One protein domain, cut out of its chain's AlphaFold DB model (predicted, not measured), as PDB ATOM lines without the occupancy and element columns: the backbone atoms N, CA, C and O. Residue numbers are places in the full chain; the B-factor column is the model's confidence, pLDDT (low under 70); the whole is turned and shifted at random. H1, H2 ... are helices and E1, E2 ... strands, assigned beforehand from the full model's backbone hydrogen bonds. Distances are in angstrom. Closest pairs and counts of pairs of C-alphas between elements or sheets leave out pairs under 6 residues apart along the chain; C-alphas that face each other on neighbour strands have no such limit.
ATOM      1  N   GLU A 345      74.463 146.892  50.464       81.19
ATOM      2  CA  GLU A 345      74.616 148.181  51.151       81.19
ATOM      3  C   GLU A 345      73.807 149.343  50.536       81.19
ATOM      4  O   GLU A 345      73.603 150.358  51.194       81.19
ATOM      5  N   ARG A 346      73.309 149.199  49.301       79.06
ATOM      6  CA  ARG A 346      72.468 150.183  48.600       79.06
ATOM      7  C   ARG A 346      71.009 149.729  48.431       79.06
ATOM      8  O   ARG A 346      70.152 150.569  48.165       79.06
ATOM      9  N   LYS A 347      70.705 148.426  48.545       74.38
ATOM     10  CA  LYS A 347      69.337 147.886  48.376       74.38
ATOM     11  C   LYS A 347      68.438 148.159  49.581       74.38
ATOM     12  O   LYS A 347      67.238 148.349  49.396       74.38
ATOM     13  N   SER A 348      68.992 148.116  50.788       63.47
ATOM     14  CA  SER A 348      68.215 148.144  52.024       63.47
ATOM     15  C   SER A 348      68.677 149.270  52.930       63.47
ATOM     16  O   SER A 348      69.712 149.169  53.589       63.47
ATOM     17  N   ASP A 349      67.848 150.298  53.013       72.44
ATOM     18  CA  ASP A 349      67.680 151.033  54.255       72.44
ATOM     19  C   ASP A 349      67.350 150.022  55.359       72.44
ATOM     20  O   ASP A 349      66.342 149.311  55.269       72.44
ATOM     21  N   ILE A 350      68.207 149.903  56.372       77.12
ATOM     22  CA  ILE A 350      67.921 149.007  57.494       77.12
ATOM     23  C   ILE A 350      67.182 149.817  58.543       77.12
ATOM     24  O   ILE A 350      67.770 150.612  59.276       77.12
ATOM     25  N   GLU A 351      65.869 149.621  58.582       83.94
ATOM     26  CA  GLU A 351      65.036 150.150  59.649       83.94
ATOM     27  C   GLU A 351      65.279 149.332  60.926       83.94
ATOM     28  O   GLU A 351      65.184 148.101  60.920       83.94
ATOM     29  N   ARG A 352      65.611 150.011  62.027       85.81
ATOM     30  CA  ARG A 352      65.790 149.392  63.346       85.81
ATOM     31  C   ARG A 352      64.793 149.977  64.341       85.81
ATOM     32  O   ARG A 352      64.692 151.198  64.476       85.81
ATOM     33  N   GLU A 353      64.125 149.089  65.073       89.31
ATOM     34  CA  GLU A 353      63.213 149.395  66.189       89.31
ATOM     35  C   GLU A 353      63.850 149.032  67.544       89.31
ATOM     36  O   GLU A 353      63.186 148.590  68.474       89.31
ATOM     37  N   ASN A 354      65.176 149.156  67.654       88.69
ATOM     38  CA  ASN A 354      65.932 148.808  68.862       88.69
ATOM     39  C   ASN A 354      66.136 149.994  69.826       88.69
ATOM     40  O   ASN A 354      66.934 149.890  70.752       88.69
ATOM     41  N   ALA A 355      65.478 151.123  69.564       93.81
ATOM     42  CA  ALA A 355      65.459 152.323  70.392       93.81
ATOM     43  C   ALA A 355      64.206 153.143  70.052       93.81
ATOM     44  O   ALA A 355      63.782 153.158  68.895       93.81
ATOM     45  N   ASP A 356      63.656 153.858  71.035       95.88
ATOM     46  CA  ASP A 356      62.516 154.770  70.852       95.88
ATOM     47  C   ASP A 356      62.875 156.247  71.110       95.88
ATOM     48  O   ASP A 356      62.053 157.147  70.902       95.88
ATOM     49  N   THR A 357      64.111 156.506  71.556       97.50
ATOM     50  CA  THR A 357      64.601 157.823  71.964       97.50
ATOM     51  C   THR A 357      66.046 158.029  71.506       97.50
ATOM     52  O   THR A 357      66.898 157.157  71.675       97.50
ATOM     53  N   ALA A 358      66.324 159.204  70.937       98.00
ATOM     54  CA  ALA A 358      67.667 159.677  70.609       98.00
ATOM     55  C   ALA A 358      68.009 160.906  71.461       98.00
ATOM     56  O   ALA A 358      67.237 161.867  71.470       98.00
ATOM     57  N   VAL A 359      69.153 160.886  72.147       98.00
ATOM     58  CA  VAL A 359      69.680 161.998  72.960       98.00
ATOM     59  C   VAL A 359      70.936 162.561  72.305       98.00
ATOM     60  O   VAL A 359      71.810 161.797  71.901       98.00
ATOM     61  N   PHE A 360      71.035 163.890  72.228       97.44
ATOM     62  CA  PHE A 360      72.110 164.596  71.535       97.44
ATOM     63  C   PHE A 360      73.014 165.349  72.515       97.44
ATOM     64  O   PHE A 360      72.546 166.081  73.388       97.44
ATOM     65  N   VAL A 361      74.327 165.211  72.343       96.75
ATOM     66  CA  VAL A 361      75.342 165.943  73.108       96.75
ATOM     67  C   VAL A 361      76.381 166.502  72.145       96.75
ATOM     68  O   VAL A 361      77.103 165.743  71.501       96.75
ATOM     69  N   ASN A 362      76.476 167.828  72.042       93.50
ATOM     70  CA  ASN A 362      77.519 168.460  71.233       93.50
ATOM     71  C   ASN A 362      78.868 168.412  71.944       93.50
ATOM     72  O   ASN A 362      78.948 168.676  73.146       93.50
ATOM     73  N   ASN A 363      79.920 168.179  71.165       88.06
ATOM     74  CA  ASN A 363      81.304 168.326  71.592       88.06
ATOM     75  C   ASN A 363      81.913 169.639  71.067       88.06
ATOM     76  O   ASN A 363      81.363 170.305  70.187       88.06
ATOM     77  N   GLU A 364      83.074 170.006  71.614       84.62
ATOM     78  CA  GLU A 364      83.836 171.194  71.202       84.62
ATOM     79  C   GLU A 364      84.526 171.031  69.834       84.62
ATOM     80  O   GLU A 364      84.886 172.023  69.207       84.62
ATOM     81  N   ASP A 365      84.688 169.797  69.351       83.81
ATOM     82  CA  ASP A 365      85.432 169.417  68.141       83.81
ATOM     83  C   ASP A 365      84.561 169.302  66.875       83.81
ATOM     84  O   ASP A 365      84.892 168.563  65.951       83.81
ATOM     85  N   ASP A 366      83.440 170.028  66.823       85.12
ATOM     86  CA  ASP A 366      82.454 169.955  65.733       85.12
ATOM     87  C   ASP A 366      81.920 168.532  65.466       85.12
ATOM     88  O   ASP A 366      81.552 168.169  64.343       85.12
ATOM     89  N   THR A 367      81.787 167.740  66.530       91.75
ATOM     90  CA  THR A 367      81.059 166.467  66.520       91.75
ATOM     91  C   THR A 367      79.822 166.516  67.417       91.75
ATOM     92  O   THR A 367      79.705 167.338  68.333       91.75
ATOM     93  N   VAL A 368      78.871 165.625  67.149       94.94
ATOM     94  CA  VAL A 368      77.695 165.381  67.984       94.94
ATOM     95  C   VAL A 368      77.678 163.917  68.390       94.94
ATOM     96  O   VAL A 368      77.798 163.026  67.552       94.94
ATOM     97  N   ARG A 369      77.539 163.650  69.686       96.50
ATOM     98  CA  ARG A 369      77.310 162.301  70.197       96.50
ATOM     99  C   ARG A 369      75.821 162.044  70.300       96.50
ATOM    100  O   ARG A 369      75.082 162.867  70.841       96.50
ATOM    101  N   ILE A 370      75.402 160.901  69.781       97.38
ATOM    102  CA  ILE A 370      74.005 160.492  69.730       97.38
ATOM    103  C   ILE A 370      73.865 159.170  70.469       97.38
ATOM    104  O   ILE A 370      74.425 158.163  70.040       97.38
ATOM    105  N   LEU A 371      73.110 159.163  71.563       97.38
ATOM    106  CA  LEU A 371      72.753 157.940  72.277       97.38
ATOM    107  C   LEU A 371      71.361 157.486  71.844       97.38
ATOM    108  O   LEU A 371      70.400 158.248  71.950       97.38
ATOM    109  N   LEU A 372      71.265 156.244  71.374       97.19
ATOM    110  CA  LEU A 372      70.016 155.581  71.015       97.19
ATOM    111  C   LEU A 372      69.660 154.574  72.108       97.19
ATOM    112  O   LEU A 372      70.442 153.661  72.372       97.19
ATOM    113  N   GLY A 373      68.486 154.725  72.717       96.56
ATOM    114  CA  GLY A 373      68.011 153.823  73.766       96.56
ATOM    115  C   GLY A 373      66.517 153.963  74.034       96.56
ATOM    116  O   GLY A 373      65.786 154.585  73.254       96.56
ATOM    117  N   TRP A 374      66.064 153.369  75.136       97.00
ATOM    118  CA  TRP A 374      64.660 153.384  75.541       97.00
ATOM    119  C   TRP A 374      64.328 154.588  76.419       97.00
ATOM    120  O   TRP A 374      65.080 154.969  77.315       97.00
ATOM    121  N   ARG A 375      63.142 155.158  76.226       96.81
ATOM    122  CA  ARG A 375      62.683 156.379  76.887       96.81
ATOM    123  C   ARG A 375      62.789 156.312  78.407       96.81
ATOM    124  O   ARG A 375      63.256 157.267  79.017       96.81
ATOM    125  N   GLY A 376      62.371 155.198  79.012       95.31
ATOM    126  CA  GLY A 376      62.408 155.013  80.471       95.31
ATOM    127  C   GLY A 376      63.825 154.924  81.050       95.31
ATOM    128  O   GLY A 376      64.042 155.219  82.226       95.31
ATOM    129  N   GLU A 377      64.803 154.559  80.223       95.50
ATOM    130  CA  GLU A 377      66.211 154.527  80.614       95.50
ATOM    131  C   GLU A 377      66.825 155.924  80.534       95.50
ATOM    132  O   GLU A 377      67.546 156.323  81.445       95.50
ATOM    133  N   LEU A 378      66.499 156.678  79.480       96.88
ATOM    134  CA  LEU A 378      67.186 157.927  79.145       96.88
ATOM    135  C   LEU A 378      66.561 159.187  79.759       96.88
ATOM    136  O   LEU A 378      67.275 160.165  79.993       96.88
ATOM    137  N   LEU A 379      65.245 159.189  79.993       96.88
ATOM    138  CA  LEU A 379      64.491 160.374  80.411       96.88
ATOM    139  C   LEU A 379      63.840 160.198  81.789       96.88
ATOM    140  O   LEU A 379      63.441 159.098  82.173       96.88
ATOM    141  N   GLU A 380      63.663 161.311  82.494       96.06
ATOM    142  CA  GLU A 380      62.832 161.465  83.689       96.06
ATOM    143  C   GLU A 380      61.929 162.689  83.479       96.06
ATOM    144  O   GLU A 380      62.416 163.771  83.173       96.06
ATOM    145  N   GLU A 381      60.605 162.508  83.540       93.88
ATOM    146  CA  GLU A 381      59.622 163.584  83.301       93.88
ATOM    147  C   GLU A 381      59.839 164.384  81.993       93.88
ATOM    148  O   GLU A 381      59.716 165.604  81.971       93.88
ATOM    149  N   ASP A 382      60.161 163.698  80.884       93.31
ATOM    150  CA  ASP A 382      60.477 164.319  79.577       93.31
ATOM    151  C   ASP A 382      61.774 165.152  79.534       93.31
ATOM    152  O   ASP A 382      62.054 165.836  78.544       93.31
ATOM    153  N   ILE A 383      62.608 165.044  80.564       95.19
ATOM    154  CA  ILE A 383      63.920 165.682  80.657       95.19
ATOM    155  C   ILE A 383      64.992 164.591  80.591       95.19
ATOM    156  O   ILE A 383      64.844 163.519  81.174       95.19
ATOM    157  N   VAL A 384      66.073 164.828  79.846       96.31
ATOM    158  CA  VAL A 384      67.209 163.892  79.800       96.31
ATOM    159  C   VAL A 384      67.879 163.863  81.170       96.31
ATOM    160  O   VAL A 384      68.221 164.917  81.702       96.31
ATOM    161  N   LYS A 385      68.097 162.668  81.731       96.69
ATOM    162  CA  LYS A 385      68.775 162.517  83.026       96.69
ATOM    163  C   LYS A 385      70.205 163.067  82.948       96.69
ATOM    164  O   LYS A 385      70.918 162.799  81.980       96.69
ATOM    165  N   GLU A 386      70.654 163.795  83.970       96.12
ATOM    166  CA  GLU A 386      72.004 164.393  83.988       96.12
ATOM    167  C   GLU A 386      73.106 163.331  83.854       96.12
ATOM    168  O   GLU A 386      74.019 163.494  83.044       96.12
ATOM    169  N   GLU A 387      72.948 162.191  84.539       95.75
ATOM    170  CA  GLU A 387      73.863 161.044  84.446       95.75
ATOM    171  C   GLU A 387      74.011 160.520  83.008       95.75
ATOM    172  O   GLU A 387      75.087 160.092  82.604       95.75
ATOM    173  N   VAL A 388      72.955 160.594  82.189       95.88
ATOM    174  CA  VAL A 388      72.993 160.159  80.784       95.88
ATOM    175  C   VAL A 388      73.854 161.117  79.966       95.88
ATOM    176  O   VAL A 388      74.671 160.671  79.161       95.88
ATOM    177  N   ILE A 389      73.715 162.427  80.183       96.19
ATOM    178  CA  ILE A 389      74.531 163.440  79.501       96.19
ATOM    179  C   ILE A 389      76.005 163.284  79.891       96.19
ATOM    180  O   ILE A 389      76.871 163.340  79.014       96.19
ATOM    181  N   GLU A 390      76.300 163.079  81.175       94.38
ATOM    182  CA  GLU A 390      77.664 162.847  81.666       94.38
ATOM    183  C   GLU A 390      78.263 161.568  81.075       94.38
ATOM    184  O   GLU A 390      79.338 161.621  80.477       94.38
ATOM    185  N   ASN A 391      77.517 160.459  81.093       93.44
ATOM    186  CA  ASN A 391      77.943 159.194  80.491       93.44
ATOM    187  C   ASN A 391      78.268 159.341  78.995       93.44
ATOM    188  O   ASN A 391      79.272 158.809  78.526       93.44
ATOM    189  N   ILE A 392      77.469 160.099  78.235       94.31
ATOM    190  CA  ILE A 392      77.739 160.376  76.813       94.31
ATOM    191  C   ILE A 392      79.007 161.230  76.636       94.31
ATOM    192  O   ILE A 392      79.773 161.029  75.686       94.31
ATOM    193  N   LYS A 393      79.246 162.208  77.517       94.06
ATOM    194  CA  LYS A 393      80.439 163.072  77.466       94.06
ATOM    195  C   LYS A 393      81.719 162.311  77.795       94.06
ATOM    196  O   LYS A 393      82.746 162.553  77.155       94.06
ATOM    197  N   GLU A 394      81.655 161.406  78.761       92.62
ATOM    198  CA  GLU A 394      82.801 160.629  79.233       92.62
ATOM    199  C   GLU A 394      83.045 159.351  78.426       92.62
ATOM    200  O   GLU A 394      84.122 158.756  78.545       92.62
ATOM    201  N   PHE A 395      82.090 158.947  77.578       90.75
ATOM    202  CA  PHE A 395      82.211 157.743  76.767       90.75
ATOM    203  C   PHE A 395      83.477 157.778  75.907       90.75
ATOM    204  O   PHE A 395      83.677 158.652  75.055       90.75
ATOM    205  N   LYS A 396      84.338 156.784  76.127       90.81
ATOM    206  CA  LYS A 396      85.545 156.569  75.337       90.81
ATOM    207  C   LYS A 396      85.233 155.552  74.263       90.81
ATOM    208  O   LYS A 396      85.038 154.376  74.561       90.81
ATOM    209  N   TYR A 397      85.237 156.017  73.023       84.62
ATOM    210  CA  TYR A 397      85.187 155.115  71.888       84.62
ATOM    211  C   TYR A 397      86.414 154.195  71.908       84.62
ATOM    212  O   TYR A 397      87.492 154.619  72.357       84.62
ATOM    213  N   PRO A 398      86.268 152.933  71.480       78.00
ATOM    214  CA  PRO A 398      87.394 152.018  71.362       78.00
ATOM    215  C   PRO A 398      88.467 152.660  70.470       78.00
ATOM    216  O   PRO A 398      88.252 152.848  69.280       78.00
ATOM    217  N   LYS A 399      89.617 153.045  71.053       60.84
ATOM    218  CA  LYS A 399      90.684 153.798  70.352       60.84
ATOM    219  C   LYS A 399      91.246 153.077  69.131       60.84
ATOM    220  O   LYS A 399      91.805 153.710  68.246       60.84
ATOM    221  N   GLU A 400      91.077 151.770  69.113       54.59
ATOM    222  CA  GLU A 400      91.216 150.920  67.957       54.59
ATOM    223  C   GLU A 400      90.001 150.006  68.051       54.59
ATOM    224  O   GLU A 400      89.880 149.202  68.979       54.59
ATOM    225  N   ILE A 401      89.083 150.105  67.094       51.16
ATOM    226  CA  ILE A 401      88.514 148.859  66.604       51.16
ATOM    227  C   ILE A 401      89.770 148.082  66.192       51.16
ATOM    228  O   ILE A 401      90.384 148.461  65.194       51.16
ATOM    229  N   GLU A 402      90.243 147.123  67.013       46.97
ATOM    230  CA  GLU A 402      91.305 146.189  66.601       46.97
ATOM    231  C   GLU A 402      91.023 145.851  65.135       46.97
ATOM    232  O   GLU A 402      89.852 145.686  64.800       46.97
ATOM    233  N   GLU A 403      92.035 145.777  64.265       49.56
ATOM    234  CA  GLU A 403      91.919 145.653  62.793       49.56
ATOM    235  C   GLU A 403      90.918 144.582  62.271       49.56
ATOM    236  O   GLU A 403      90.640 144.489  61.072       49.56
ATOM    237  N   ASN A 404      90.338 143.790  63.172       46.47
ATOM    238  CA  ASN A 404      89.110 143.034  63.018       46.47
ATOM    239  C   ASN A 404      87.965 143.543  63.934       46.47
ATOM    240  O   ASN A 404      87.790 142.984  65.023       46.47
ATOM    241  N   PRO A 405      87.112 144.508  63.516       48.09
ATOM    242  CA  PRO A 405      85.771 144.603  64.093       48.09
ATOM    243  C   PRO A 405      85.148 143.210  64.051       48.09
ATOM    244  O   PRO A 405      85.330 142.490  63.072       48.09
ATOM    245  N   LYS A 406      84.409 142.807  65.087       48.53
ATOM    246  CA  LYS A 406      83.511 141.653  64.965       48.53
ATOM    247  C   LYS A 406      82.593 141.950  63.779       48.53
ATOM    248  O   LYS A 406      81.735 142.823  63.878       48.53
ATOM    249  N   TYR A 407      82.890 141.343  62.627       51.94
ATOM    250  CA  TYR A 407      82.369 141.727  61.314       51.94
ATOM    251  C   TYR A 407      80.950 141.190  61.149       51.94
ATOM    252  O   TYR A 407      80.659 140.392  60.261       51.94
ATOM    253  N   ASP A 408      80.043 141.640  62.007       55.81
ATOM    254  CA  ASP A 408      78.640 141.509  61.706       55.81
ATOM    255  C   ASP A 408      78.325 142.512  60.591       55.81
ATOM    256  O   ASP A 408      78.401 143.733  60.754       55.81
ATOM    257  N   SER A 409      77.969 141.970  59.426       56.91
ATOM    258  CA  SER A 409      77.449 142.731  58.294       56.91
ATOM    259  C   SER A 409      76.279 143.644  58.678       56.91
ATOM    260  O   SER A 409      75.928 144.510  57.886       56.91
ATOM    261  N   SER A 410      75.675 143.478  59.859       63.78
ATOM    262  CA  SER A 410      74.606 144.288  60.431       63.78
ATOM    263  C   SER A 410      75.075 145.570  61.158       63.78
ATOM    264  O   SER A 410      74.248 146.460  61.369       63.78
ATOM    265  N   LEU A 411      76.365 145.720  61.486       75.06
ATOM    266  CA  LEU A 411      76.871 146.850  62.278       75.06
ATOM    267  C   LEU A 411      77.153 148.109  61.444       75.06
ATOM    268  O   LEU A 411      77.688 148.049  60.330       75.06
ATOM    269  N   LEU A 412      76.810 149.258  62.036       84.00
ATOM    270  CA  LEU A 412      77.230 150.585  61.591       84.00
ATOM    271  C   LEU A 412      78.734 150.742  61.814       84.00
ATOM    272  O   LEU A 412      79.256 150.294  62.834       84.00
ATOM    273  N   ILE A 413      79.412 151.394  60.879       83.06
ATOM    274  CA  ILE A 413      80.850 151.678  60.958       83.06
ATOM    275  C   ILE A 413      81.126 153.127  60.526       83.06
ATOM    276  O   ILE A 413      80.254 153.750  59.912       83.06
ATOM    277  N   PRO A 414      82.318 153.677  60.823       84.50
ATOM    278  CA  PRO A 414      82.695 155.014  60.372       84.50
ATOM    279  C   PRO A 414      82.489 155.209  58.862       84.50
ATOM    280  O   PRO A 414      82.859 154.349  58.063       84.50
ATOM    281  N   GLY A 415      81.899 156.342  58.477       78.69
ATOM    282  CA  GLY A 415      81.509 156.683  57.105       78.69
ATOM    283  C   GLY A 415      80.057 156.346  56.749       78.69
ATOM    284  O   GLY A 415      79.513 156.930  55.806       78.69
ATOM    285  N   ASP A 416      79.394 155.470  57.511       86.62
ATOM    286  CA  ASP A 416      77.951 155.268  57.385       86.62
ATOM    287  C   ASP A 416      77.165 156.511  57.777       86.62
ATOM    288  O   ASP A 416      77.655 157.421  58.445       86.62
ATOM    289  N   LYS A 417      75.898 156.536  57.380       88.81
ATOM    290  CA  LYS A 417      74.949 157.569  57.758       88.81
ATOM    291  C   LYS A 417      73.791 156.934  58.528       88.81
ATOM    292  O   LYS A 417      73.422 155.784  58.297       88.81
ATOM    293  N   ILE A 418      73.195 157.681  59.447       91.56
ATOM    294  CA  ILE A 418      71.988 157.272  60.165       91.56
ATOM    295  C   ILE A 418      70.930 158.355  60.051       91.56
ATOM    296  O   ILE A 418      71.182 159.529  60.325       91.56
ATOM    297  N   GLN A 419      69.733 157.958  59.641       92.62
ATOM    298  CA  GLN A 419      68.567 158.817  59.652       92.62
ATOM    299  C   GLN A 419      67.837 158.691  60.991       92.62
ATOM    300  O   GLN A 419      67.404 157.605  61.393       92.62
ATOM    301  N   ILE A 420      67.645 159.835  61.638       93.38
ATOM    302  CA  ILE A 420      66.906 160.007  62.882       93.38
ATOM    303  C   ILE A 420      65.822 161.052  62.611       93.38
ATOM    304  O   ILE A 420      66.101 162.244  62.492       93.38
ATOM    305  N   ARG A 421      64.575 160.585  62.469       90.81
ATOM    306  CA  ARG A 421      63.443 161.381  61.964       90.81
ATOM    307  C   ARG A 421      63.754 162.043  60.611       90.81
ATOM    308  O   ARG A 421      64.018 161.346  59.634       90.81
ATOM    309  N   GLU A 422      63.681 163.368  60.531       88.44
ATOM    310  CA  GLU A 422      64.018 164.162  59.359       88.44
ATOM    311  C   GLU A 422      65.509 164.498  59.252       88.44
ATOM    312  O   GLU A 422      65.878 165.197  58.318       88.44
ATOM    313  N   TYR A 423      66.371 164.034  60.159       91.81
ATOM    314  CA  TYR A 423      67.802 164.336  60.129       91.81
ATOM    315  C   TYR A 423      68.628 163.135  59.682       91.81
ATOM    316  O   TYR A 423      68.289 161.999  59.998       91.81
ATOM    317  N   ILE A 424      69.729 163.383  58.979       91.06
ATOM    318  CA  ILE A 424      70.728 162.378  58.611       91.06
ATOM    319  C   ILE A 424      72.067 162.809  59.184       91.06
ATOM    320  O   ILE A 424      72.524 163.913  58.901       91.06
ATOM    321  N   PHE A 425      72.709 161.917  59.926       92.00
ATOM    322  CA  PHE A 425      74.014 162.134  60.537       92.00
ATOM    323  C   PHE A 425      75.037 161.202  59.905       92.00
ATOM    324  O   PHE A 425      74.749 160.022  59.731       92.00
ATOM    325  N   GLN A 426      76.218 161.717  59.573       90.31
ATOM    326  CA  GLN A 426      77.358 160.884  59.199       90.31
ATOM    327  C   GLN A 426      78.074 160.414  60.461       90.31
ATOM    328  O   GLN A 426      78.355 161.225  61.339       90.31
ATOM    329  N   ILE A 427      78.357 159.121  60.531       90.75
ATOM    330  CA  ILE A 427      78.991 158.442  61.654       90.75
ATOM    331  C   ILE A 427      80.507 158.523  61.486       90.75
ATOM    332  O   ILE A 427      81.049 158.125  60.460       90.75
ATOM    333  N   GLU A 428      81.183 159.014  62.514       89.38
ATOM    334  CA  GLU A 428      82.641 159.041  62.647       89.38
ATOM    335  C   GLU A 428      83.140 157.877  63.512       89.38
ATOM    336  O   GLU A 428      84.215 157.347  63.257       89.38
ATOM    337  N   ASP A 429      82.352 157.451  64.506       90.00
ATOM    338  CA  ASP A 429      82.678 156.313  65.371       90.00
ATOM    339  C   ASP A 429      81.415 155.694  65.996       90.00
ATOM    340  O   ASP A 429      80.370 156.345  66.111       90.00
ATOM    341  N   VAL A 430      81.498 154.429  66.403       90.56
ATOM    342  CA  VAL A 430      80.387 153.662  66.981       90.56
ATOM    343  C   VAL A 430      80.842 152.981  68.262       90.56
ATOM    344  O   VAL A 430      81.838 152.266  68.301       90.56
ATOM    345  N   GLY A 431      80.058 153.161  69.317       91.56
ATOM    346  CA  GLY A 431      80.220 152.488  70.591       91.56
ATOM    347  C   GLY A 431      78.937 151.806  71.047       91.56
ATOM    348  O   GLY A 431      77.837 152.059  70.548       91.56
ATOM    349  N   ILE A 432      79.092 150.944  72.043       90.50
ATOM    350  CA  ILE A 432      77.994 150.318  72.773       90.50
ATOM    351  C   ILE A 432      78.238 150.618  74.252       90.50
ATOM    352  O   ILE A 432      79.354 150.437  74.740       90.50
ATOM    353  N   THR A 433      77.227 151.132  74.948       89.88
ATOM    354  CA  THR A 433      77.313 151.387  76.392       89.88
ATOM    355  C   THR A 433      77.229 150.083  77.184       89.88
ATOM    356  O   THR A 433      76.855 149.041  76.648       89.88
ATOM    357  N   GLU A 434      77.521 150.126  78.485       86.94
ATOM    358  CA  GLU A 434      77.417 148.950  79.367       86.94
ATOM    359  C   GLU A 434      76.008 148.328  79.378       86.94
ATOM    360  O   GLU A 434      75.865 147.116  79.513       86.94
ATOM    361  N   ASN A 435      74.974 149.141  79.138       86.25
ATOM    362  CA  ASN A 435      73.578 148.703  79.071       86.25
ATOM    363  C   ASN A 435      73.164 148.195  77.675       86.25
ATOM    364  O   ASN A 435      71.991 147.926  77.442       86.25
ATOM    365  N   GLY A 436      74.097 148.101  76.722       87.81
ATOM    366  CA  GLY A 436      73.819 147.664  75.352       87.81
ATOM    367  C   GLY A 436      73.247 148.748  74.429       87.81
ATOM    368  O   GLY A 436      72.953 148.459  73.268       87.81
ATOM    369  N   ASN A 437      73.118 149.996  74.898       92.25
ATOM    370  CA  ASN A 437      72.628 151.108  74.079       92.25
ATOM    371  C   ASN A 437      73.692 151.540  73.059       92.25
ATOM    372  O   ASN A 437      74.884 151.591  73.368       92.25
ATOM    373  N   LYS A 438      73.270 151.873  71.833       93.12
ATOM    374  CA  LYS A 438      74.188 152.343  70.782       93.12
ATOM    375  C   LYS A 438      74.531 153.809  71.027       93.12
ATOM    376  O   LYS A 438      73.629 154.640  71.127       93.12
ATOM    377  N   ILE A 439      75.818 154.134  71.051       95.50
ATOM    378  CA  ILE A 439      76.312 155.510  71.099       95.50
ATOM    379  C   ILE A 439      77.117 155.799  69.835       95.50
ATOM    380  O   ILE A 439      78.021 155.052  69.469       95.50
ATOM    381  N   LEU A 440      76.747 156.856  69.128       95.75
ATOM    382  CA  LEU A 440      77.318 157.218  67.837       95.75
ATOM    383  C   LEU A 440      78.066 158.536  67.986       95.75
ATOM    384  O   LEU A 440      77.498 159.507  68.488       95.75
ATOM    385  N   LEU A 441      79.312 158.587  67.524       94.69
ATOM    386  CA  LEU A 441      80.003 159.842  67.269       94.69
ATOM    387  C   LEU A 441      79.674 160.240  65.842       94.69
ATOM    388  O   LEU A 441      79.982 159.497  64.917       94.69
ATOM    389  N   CYS A 442      79.053 161.394  65.654       94.06
ATOM    390  CA  CYS A 442      78.638 161.865  64.346       94.06
ATOM    391  C   CYS A 442      79.253 163.225  64.023       94.06
ATOM    392  O   CYS A 442      79.517 164.035  64.915       94.06
ATOM    393  N   SER A 443      79.410 163.518  62.736       89.81
ATOM    394  CA  SER A 443      79.744 164.867  62.284       89.81
ATOM    395  C   SER A 443      78.627 165.845  62.663       89.81
ATOM    396  O   SER A 443      77.440 165.540  62.512       89.81
ATOM    397  N   LYS A 444      78.989 167.055  63.102       85.75
ATOM    398  CA  LYS A 444      78.029 168.153  63.319       85.75
ATOM    399  C   LYS A 444      77.447 168.690  62.010       85.75
ATOM    400  O   LYS A 444      76.438 169.386  62.024       85.75
ATOM    401  N   ASN A 445      78.042 168.323  60.877       81.62
ATOM    402  CA  ASN A 445      77.470 168.562  59.561       81.62
ATOM    403  C   ASN A 445      76.456 167.462  59.249       81.62
ATOM    404  O   ASN A 445      76.789 166.429  58.671       81.62
ATOM    405  N   TYR A 446      75.215 167.688  59.662       86.38
ATOM    406  CA  TYR A 446      74.095 166.799  59.387       86.38
ATOM    407  C   TYR A 446      73.130 167.431  58.388       86.38
ATOM    408  O   TYR A 446      73.136 168.638  58.126       86.38
ATOM    409  N   TRP A 447      72.272 166.603  57.808       86.81
ATOM    410  CA  TRP A 447      71.334 167.031  56.780       86.81
ATOM    411  C   TRP A 447      69.895 166.874  57.241       86.81
ATOM    412  O   TRP A 447      69.602 166.039  58.090       86.81
ATOM    413  N   LYS A 448      68.993 167.668  56.665       82.31
ATOM    414  CA  LYS A 448      67.554 167.614  56.907       82.31
ATOM    415  C   LYS A 448      66.818 167.176  55.647       82.31
ATOM    416  O   LYS A 448      67.107 167.650  54.548       82.31
ATOM    417  N   ILE A 449      65.860 166.280  55.827       79.00
ATOM    418  CA  ILE A 449      65.036 165.691  54.785       79.00
ATOM    419  C   ILE A 449      63.766 166.520  54.635       79.00
ATOM    420  O   ILE A 449      62.973 166.644  55.567       79.00
ATOM    421  N   PHE A 450      63.528 167.026  53.431       64.75
ATOM    422  CA  PHE A 450      62.294 167.710  53.064       64.75
ATOM    423  C   PHE A 450      61.465 166.827  52.135       64.75
ATOM    424  O   PHE A 450      61.971 166.260  51.162       64.75
ATOM    425  N   HIS A 451      60.178 166.691  52.466       66.69
ATOM    426  CA  HIS A 451      59.188 165.922  51.699       66.69
ATOM    427  C   HIS A 451      59.593 164.464  51.396       66.69
ATOM    428  O   HIS A 451      59.125 163.881  50.422       66.69
ATOM    429  N   GLY A 452      60.482 163.879  52.211       64.94
ATOM    430  CA  GLY A 452      60.997 162.517  52.022       64.94
ATOM    431  C   GLY A 452      61.880 162.325  50.783       64.94
ATOM    432  O   GLY A 452      62.144 161.189  50.408       64.94
ATOM    433  N   LYS A 453      62.295 163.407  50.112       60.94
ATOM    434  CA  LYS A 453      62.969 163.338  48.801       60.94
ATOM    435  C   LYS A 453      64.218 164.199  48.700       60.94
ATOM    436  O   LYS A 453      65.145 163.841  47.983       60.94
ATOM    437  N   ILE A 454      64.235 165.331  49.395       60.62
ATOM    438  CA  ILE A 454      65.282 166.342  49.265       60.62
ATOM    439  C   ILE A 454      66.106 166.324  50.526       60.62
ATOM    440  O   ILE A 454      65.546 166.340  51.619       60.62
ATOM    441  N   ILE A 455      67.418 166.367  50.376       67.38
ATOM    442  CA  ILE A 455      68.323 166.422  51.506       67.38
ATOM    443  C   ILE A 455      69.097 167.722  51.430       67.38
ATOM    444  O   ILE A 455      69.732 168.013  50.421       67.38
ATOM    445  N   ILE A 456      69.007 168.525  52.483       65.50
ATOM    446  CA  ILE A 456      69.644 169.839  52.547       65.50
ATOM    447  C   ILE A 456      70.557 169.855  53.762       65.50
ATOM    448  O   ILE A 456      70.139 169.460  54.849       65.50
ATOM    449  N   ALA A 457      71.794 170.319  53.588       72.00
ATOM    450  CA  ALA A 457      72.706 170.524  54.707       72.00
ATOM    451  C   ALA A 457      72.056 171.461  55.732       72.00
ATOM    452  O   ALA A 457      71.594 172.555  55.388       72.00
ATOM    453  N   SER A 458      71.971 171.011  56.981       76.81
ATOM    454  CA  SER A 458      71.365 171.786  58.051       76.81
ATOM    455  C   SER A 458      72.418 172.679  58.698       76.81
ATOM    456  O   SER A 458      73.518 172.232  58.999       76.81
ATOM    457  N   LYS A 459      72.064 173.945  58.929       76.69
ATOM    458  CA  LYS A 459      72.816 174.865  59.806       76.69
ATOM    459  C   LYS A 459      72.160 175.023  61.179       76.69
ATOM    460  O   LYS A 459      72.595 175.848  61.976       76.69
ATOM    461  N   GLU A 460      71.062 174.306  61.408       80.88
ATOM    462  CA  GLU A 460      70.415 174.236  62.715       80.88
ATOM    463  C   GLU A 460      71.432 173.702  63.731       80.88
ATOM    464  O   GLU A 460      72.295 172.905  63.369       80.88
ATOM    465  N   ILE A 461      71.372 174.170  64.976       84.38
ATOM    466  CA  ILE A 461      72.199 173.644  66.063       84.38
ATOM    467  C   ILE A 461      71.248 172.874  66.971       84.38
ATOM    468  O   ILE A 461      70.364 173.474  67.575       84.38
ATOM    469  N   ILE A 462      71.403 171.554  67.051       88.69
ATOM    470  CA  ILE A 462      70.705 170.747  68.058       88.69
ATOM    471  C   ILE A 462      71.398 170.995  69.395       88.69
ATOM    472  O   ILE A 462      72.595 170.767  69.490       88.69
ATOM    473  N   GLU A 463      70.694 171.487  70.412       92.81
ATOM    474  CA  GLU A 463      71.292 171.797  71.720       92.81
ATOM    475  C   GLU A 463      71.731 170.533  72.480       92.81
ATOM    476  O   GLU A 463      71.152 169.457  72.333       92.81
ATOM    477  N   THR A 464      72.758 170.654  73.326       94.50
ATOM    478  CA  THR A 464      73.162 169.552  74.214       94.50
ATOM    479  C   THR A 464      72.049 169.256  75.214       94.50
ATOM    480  O   THR A 464      71.578 170.164  75.893       94.50
ATOM    481  N   GLY A 465      71.658 167.987  75.330       93.25
ATOM    482  CA  GLY A 465      70.513 167.562  76.138       93.25
ATOM    483  C   GLY A 465      69.184 167.601  75.380       93.25
ATOM    484  O   GLY A 465      68.167 167.177  75.924       93.25
ATOM    485  N   ALA A 466      69.170 168.050  74.119       96.38
ATOM    486  CA  ALA A 466      68.015 167.850  73.258       96.38
ATOM    487  C   ALA A 466      67.775 166.349  73.044       96.38
ATOM    488  O   ALA A 466      68.713 165.546  72.985       96.38
ATOM    489  N   TRP A 467      66.508 165.973  72.890       97.31
ATOM    490  CA  TRP A 467      66.118 164.600  72.602       97.31
ATOM    491  C   TRP A 467      64.984 164.545  71.577       97.31
ATOM    492  O   TRP A 467      64.239 165.505  71.377       97.31
ATOM    493  N   MET A 468      64.861 163.405  70.903       97.00
ATOM    494  CA  MET A 468      63.804 163.140  69.932       97.00
ATOM    495  C   MET A 468      63.226 161.746  70.160       97.00
ATOM    496  O   MET A 468      63.969 160.772  70.241       97.00
ATOM    497  N   SER A 469      61.896 161.631  70.202       95.62
ATOM    498  CA  SER A 469      61.235 160.321  70.121       95.62
ATOM    499  C   SER A 469      61.345 159.779  68.698       95.62
ATOM    500  O   SER A 469      60.937 160.442  67.745       95.62
ATOM    501  N   ILE A 470      61.882 158.585  68.521       94.69
ATOM    502  CA  ILE A 470      62.165 157.995  67.217       94.69
ATOM    503  C   ILE A 470      61.362 156.701  67.080       94.69
ATOM    504  O   ILE A 470      61.621 155.755  67.804       94.69
ATOM    505  N   PRO A 471      60.380 156.609  66.164       86.50
ATOM    506  CA  PRO A 471      59.666 155.344  65.971       86.50
ATOM    507  C   PRO A 471      60.589 154.260  65.396       86.50
ATOM    508  O   PRO A 471      60.369 153.078  65.613       86.50
ATOM    509  N   ARG A 472      61.605 154.685  64.637       89.38
ATOM    510  CA  ARG A 472      62.657 153.854  64.055       89.38
ATOM    511  C   ARG A 472      63.853 154.722  63.685       89.38
ATOM    512  O   ARG A 472      63.693 155.915  63.408       89.38
ATOM    513  N   THR A 473      65.026 154.108  63.612       90.88
ATOM    514  CA  THR A 473      66.184 154.676  62.904       90.88
ATOM    515  C   THR A 473      66.328 154.011  61.544       90.88
ATOM    516  O   THR A 473      65.881 152.878  61.364       90.88
ATOM    517  N   THR A 474      66.904 154.720  60.573       89.81
ATOM    518  CA  THR A 474      67.225 154.135  59.262       89.81
ATOM    519  C   THR A 474      68.727 154.198  59.040       89.81
ATOM    520  O   THR A 474      69.306 155.281  58.998       89.81
ATOM    521  N   GLU A 475      69.372 153.043  58.937       88.94
ATOM    522  CA  GLU A 475      70.804 152.942  58.667       88.94
ATOM    523  C   GLU A 475      71.046 153.081  57.153       88.94
ATOM    524  O   GLU A 475      70.509 152.309  56.356       88.94
ATOM    525  N   LEU A 476      71.861 154.064  56.761       85.88
ATOM    526  CA  LEU A 476      72.230 154.389  55.383       85.88
ATOM    527  C   LEU A 476      73.711 154.059  55.177       85.88
ATOM    528  O   LEU A 476      74.600 154.835  55.529       85.88
ATOM    529  N   ARG A 477      73.992 152.881  54.627       83.94
ATOM    530  CA  ARG A 477      75.361 152.358  54.557       83.94
ATOM    531  C   ARG A 477      76.190 153.045  53.482       83.94
ATOM    532  O   ARG A 477      75.703 153.327  52.386       83.94
ATOM    533  N   GLN A 478      77.460 153.270  53.796       78.12
ATOM    534  CA  GLN A 478      78.424 153.859  52.882       78.12
ATOM    535  C   GLN A 478      78.657 152.954  51.670       78.12
ATOM    536  O   GLN A 478      78.752 151.729  51.784       78.12
ATOM    537  N   TRP A 479      78.787 153.580  50.504       80.19
ATOM    538  CA  TRP A 479      79.165 152.905  49.270       80.19
ATOM    539  C   TRP A 479      80.675 152.952  49.090       80.19
ATOM    540  O   TRP A 479      81.336 153.914  49.480       80.19
TER     541      TRP A 479
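This is residues 345 to 479 of the 858 residues of the protein "Protein kinase-like protein" of Hypnocyclicus thermotrophus (UniProt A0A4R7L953). A strongly twisted sheet folds over at a sharp bend in its longest strand, E5, with E6, E3, E2 and E9 in one part and E4, E10 and E1 in the other. Two small helices, H1 and H2, pack on the part with E2 and E3, the hairpin E7 and E8 extends the sheet from the first residues of E5, and a long loop, residues 395 to 416, leads from H2 to E4. The printed part has 135 residues, with two named helices and ten named strands; along the chain come E1, E2 and E3, then H1 and H2, then E4 to E10, and the strands make one branched sheet in which E5 has three neighbours, E4 on one side and E6 and E7 on the other side, and the neighbour pairs are antiparallel. The class is mixed, helices and strands, with 64 of the 135 residues, under half, in named elements. The whole is compact, with a radius of gyration of the C-alphas of 14.3 A and spans of 40 by 39 by 29 A.

Begin with E1, residues 350 to 352, an edge strand antiparallel to E10, residues 473 to 476; N 352 and O 473 are 3.0 A apart, within hydrogen-bond range. Next, E2, residues 357 to 362, and E3, residues 367 to 373, form a hairpin, with N 359 and O 371 at 2.9 A. On the other side of E2 from E3 is the edge strand E9, residues 467 to 469, antiparallel, with N 358 and O 468 at 2.9 A. H1, residues 375 to 378, is on the sheet at a height of 8.7 A and only just over E2, on which 3 of its 4 C-alphas fall; the closest C-alphas of the two are those of Thr 357 and Arg 375, 5.5 A apart. H2, residues 386 to 394, is on the sheet at a height of 9.2 A, over E2 and E3, slantwise to the strands at 54 degrees to E2 on the local plane; the closest C-alphas of H2 and E2 are those of Val 361 and Ile 389, 6.9 A apart. Every O i to N i+4 pair of H2 is within hydrogen-bond range, while H1 is too short for such a pair and has its 1 O i to N i+3 pair within range. Further along, E4, residues 417 to 420, E5, residues 423 to 432, and E6, residues 438 to 443, form a meander, each strand the antiparallel neighbour of the one before; look for N 418 and O 425 at 2.8 A, and N 431 and O 439 at 2.8 A. E5 bends by 88 degrees at residue 428, and its pairing is staggered: with E4 over residues 423 to 426, with E6 over 427 to 432, and with E7, residues 447 to 450, over 423 to 424. E7 and E8, residues 454 to 457, form a hairpin, with N 450 and O 454 at 2.8 A. E6 is antiparallel to E3, N 370 and O 440 at 2.8 A, and E4 to E10, N 419 and O 474 at 2.8 A. E2 and E10 are apart.

Find C-alpha 350 at (67.921, 149.007, 57.494), where E1 begins. E2 then covers 16.7 A and E3 19.6 A, and H2 covers 12.4 A. E5 starts at C-alpha 423, (67.802, 164.336, 60.129), and is 21.5 A long; E6 is 16.1 A. E10 ends at C-alpha 476, (72.230, 154.389, 55.383).

The two C-alphas farthest apart are those of Glu 381 and Glu 403, 42.3 A. The printed part has no cut, and the link from H2 to E4, 22 residues, is long. The mean pLDDT of the printed part is 85.0; residue 348, residues 399 to 410 and residues 450 to 456 are under 70.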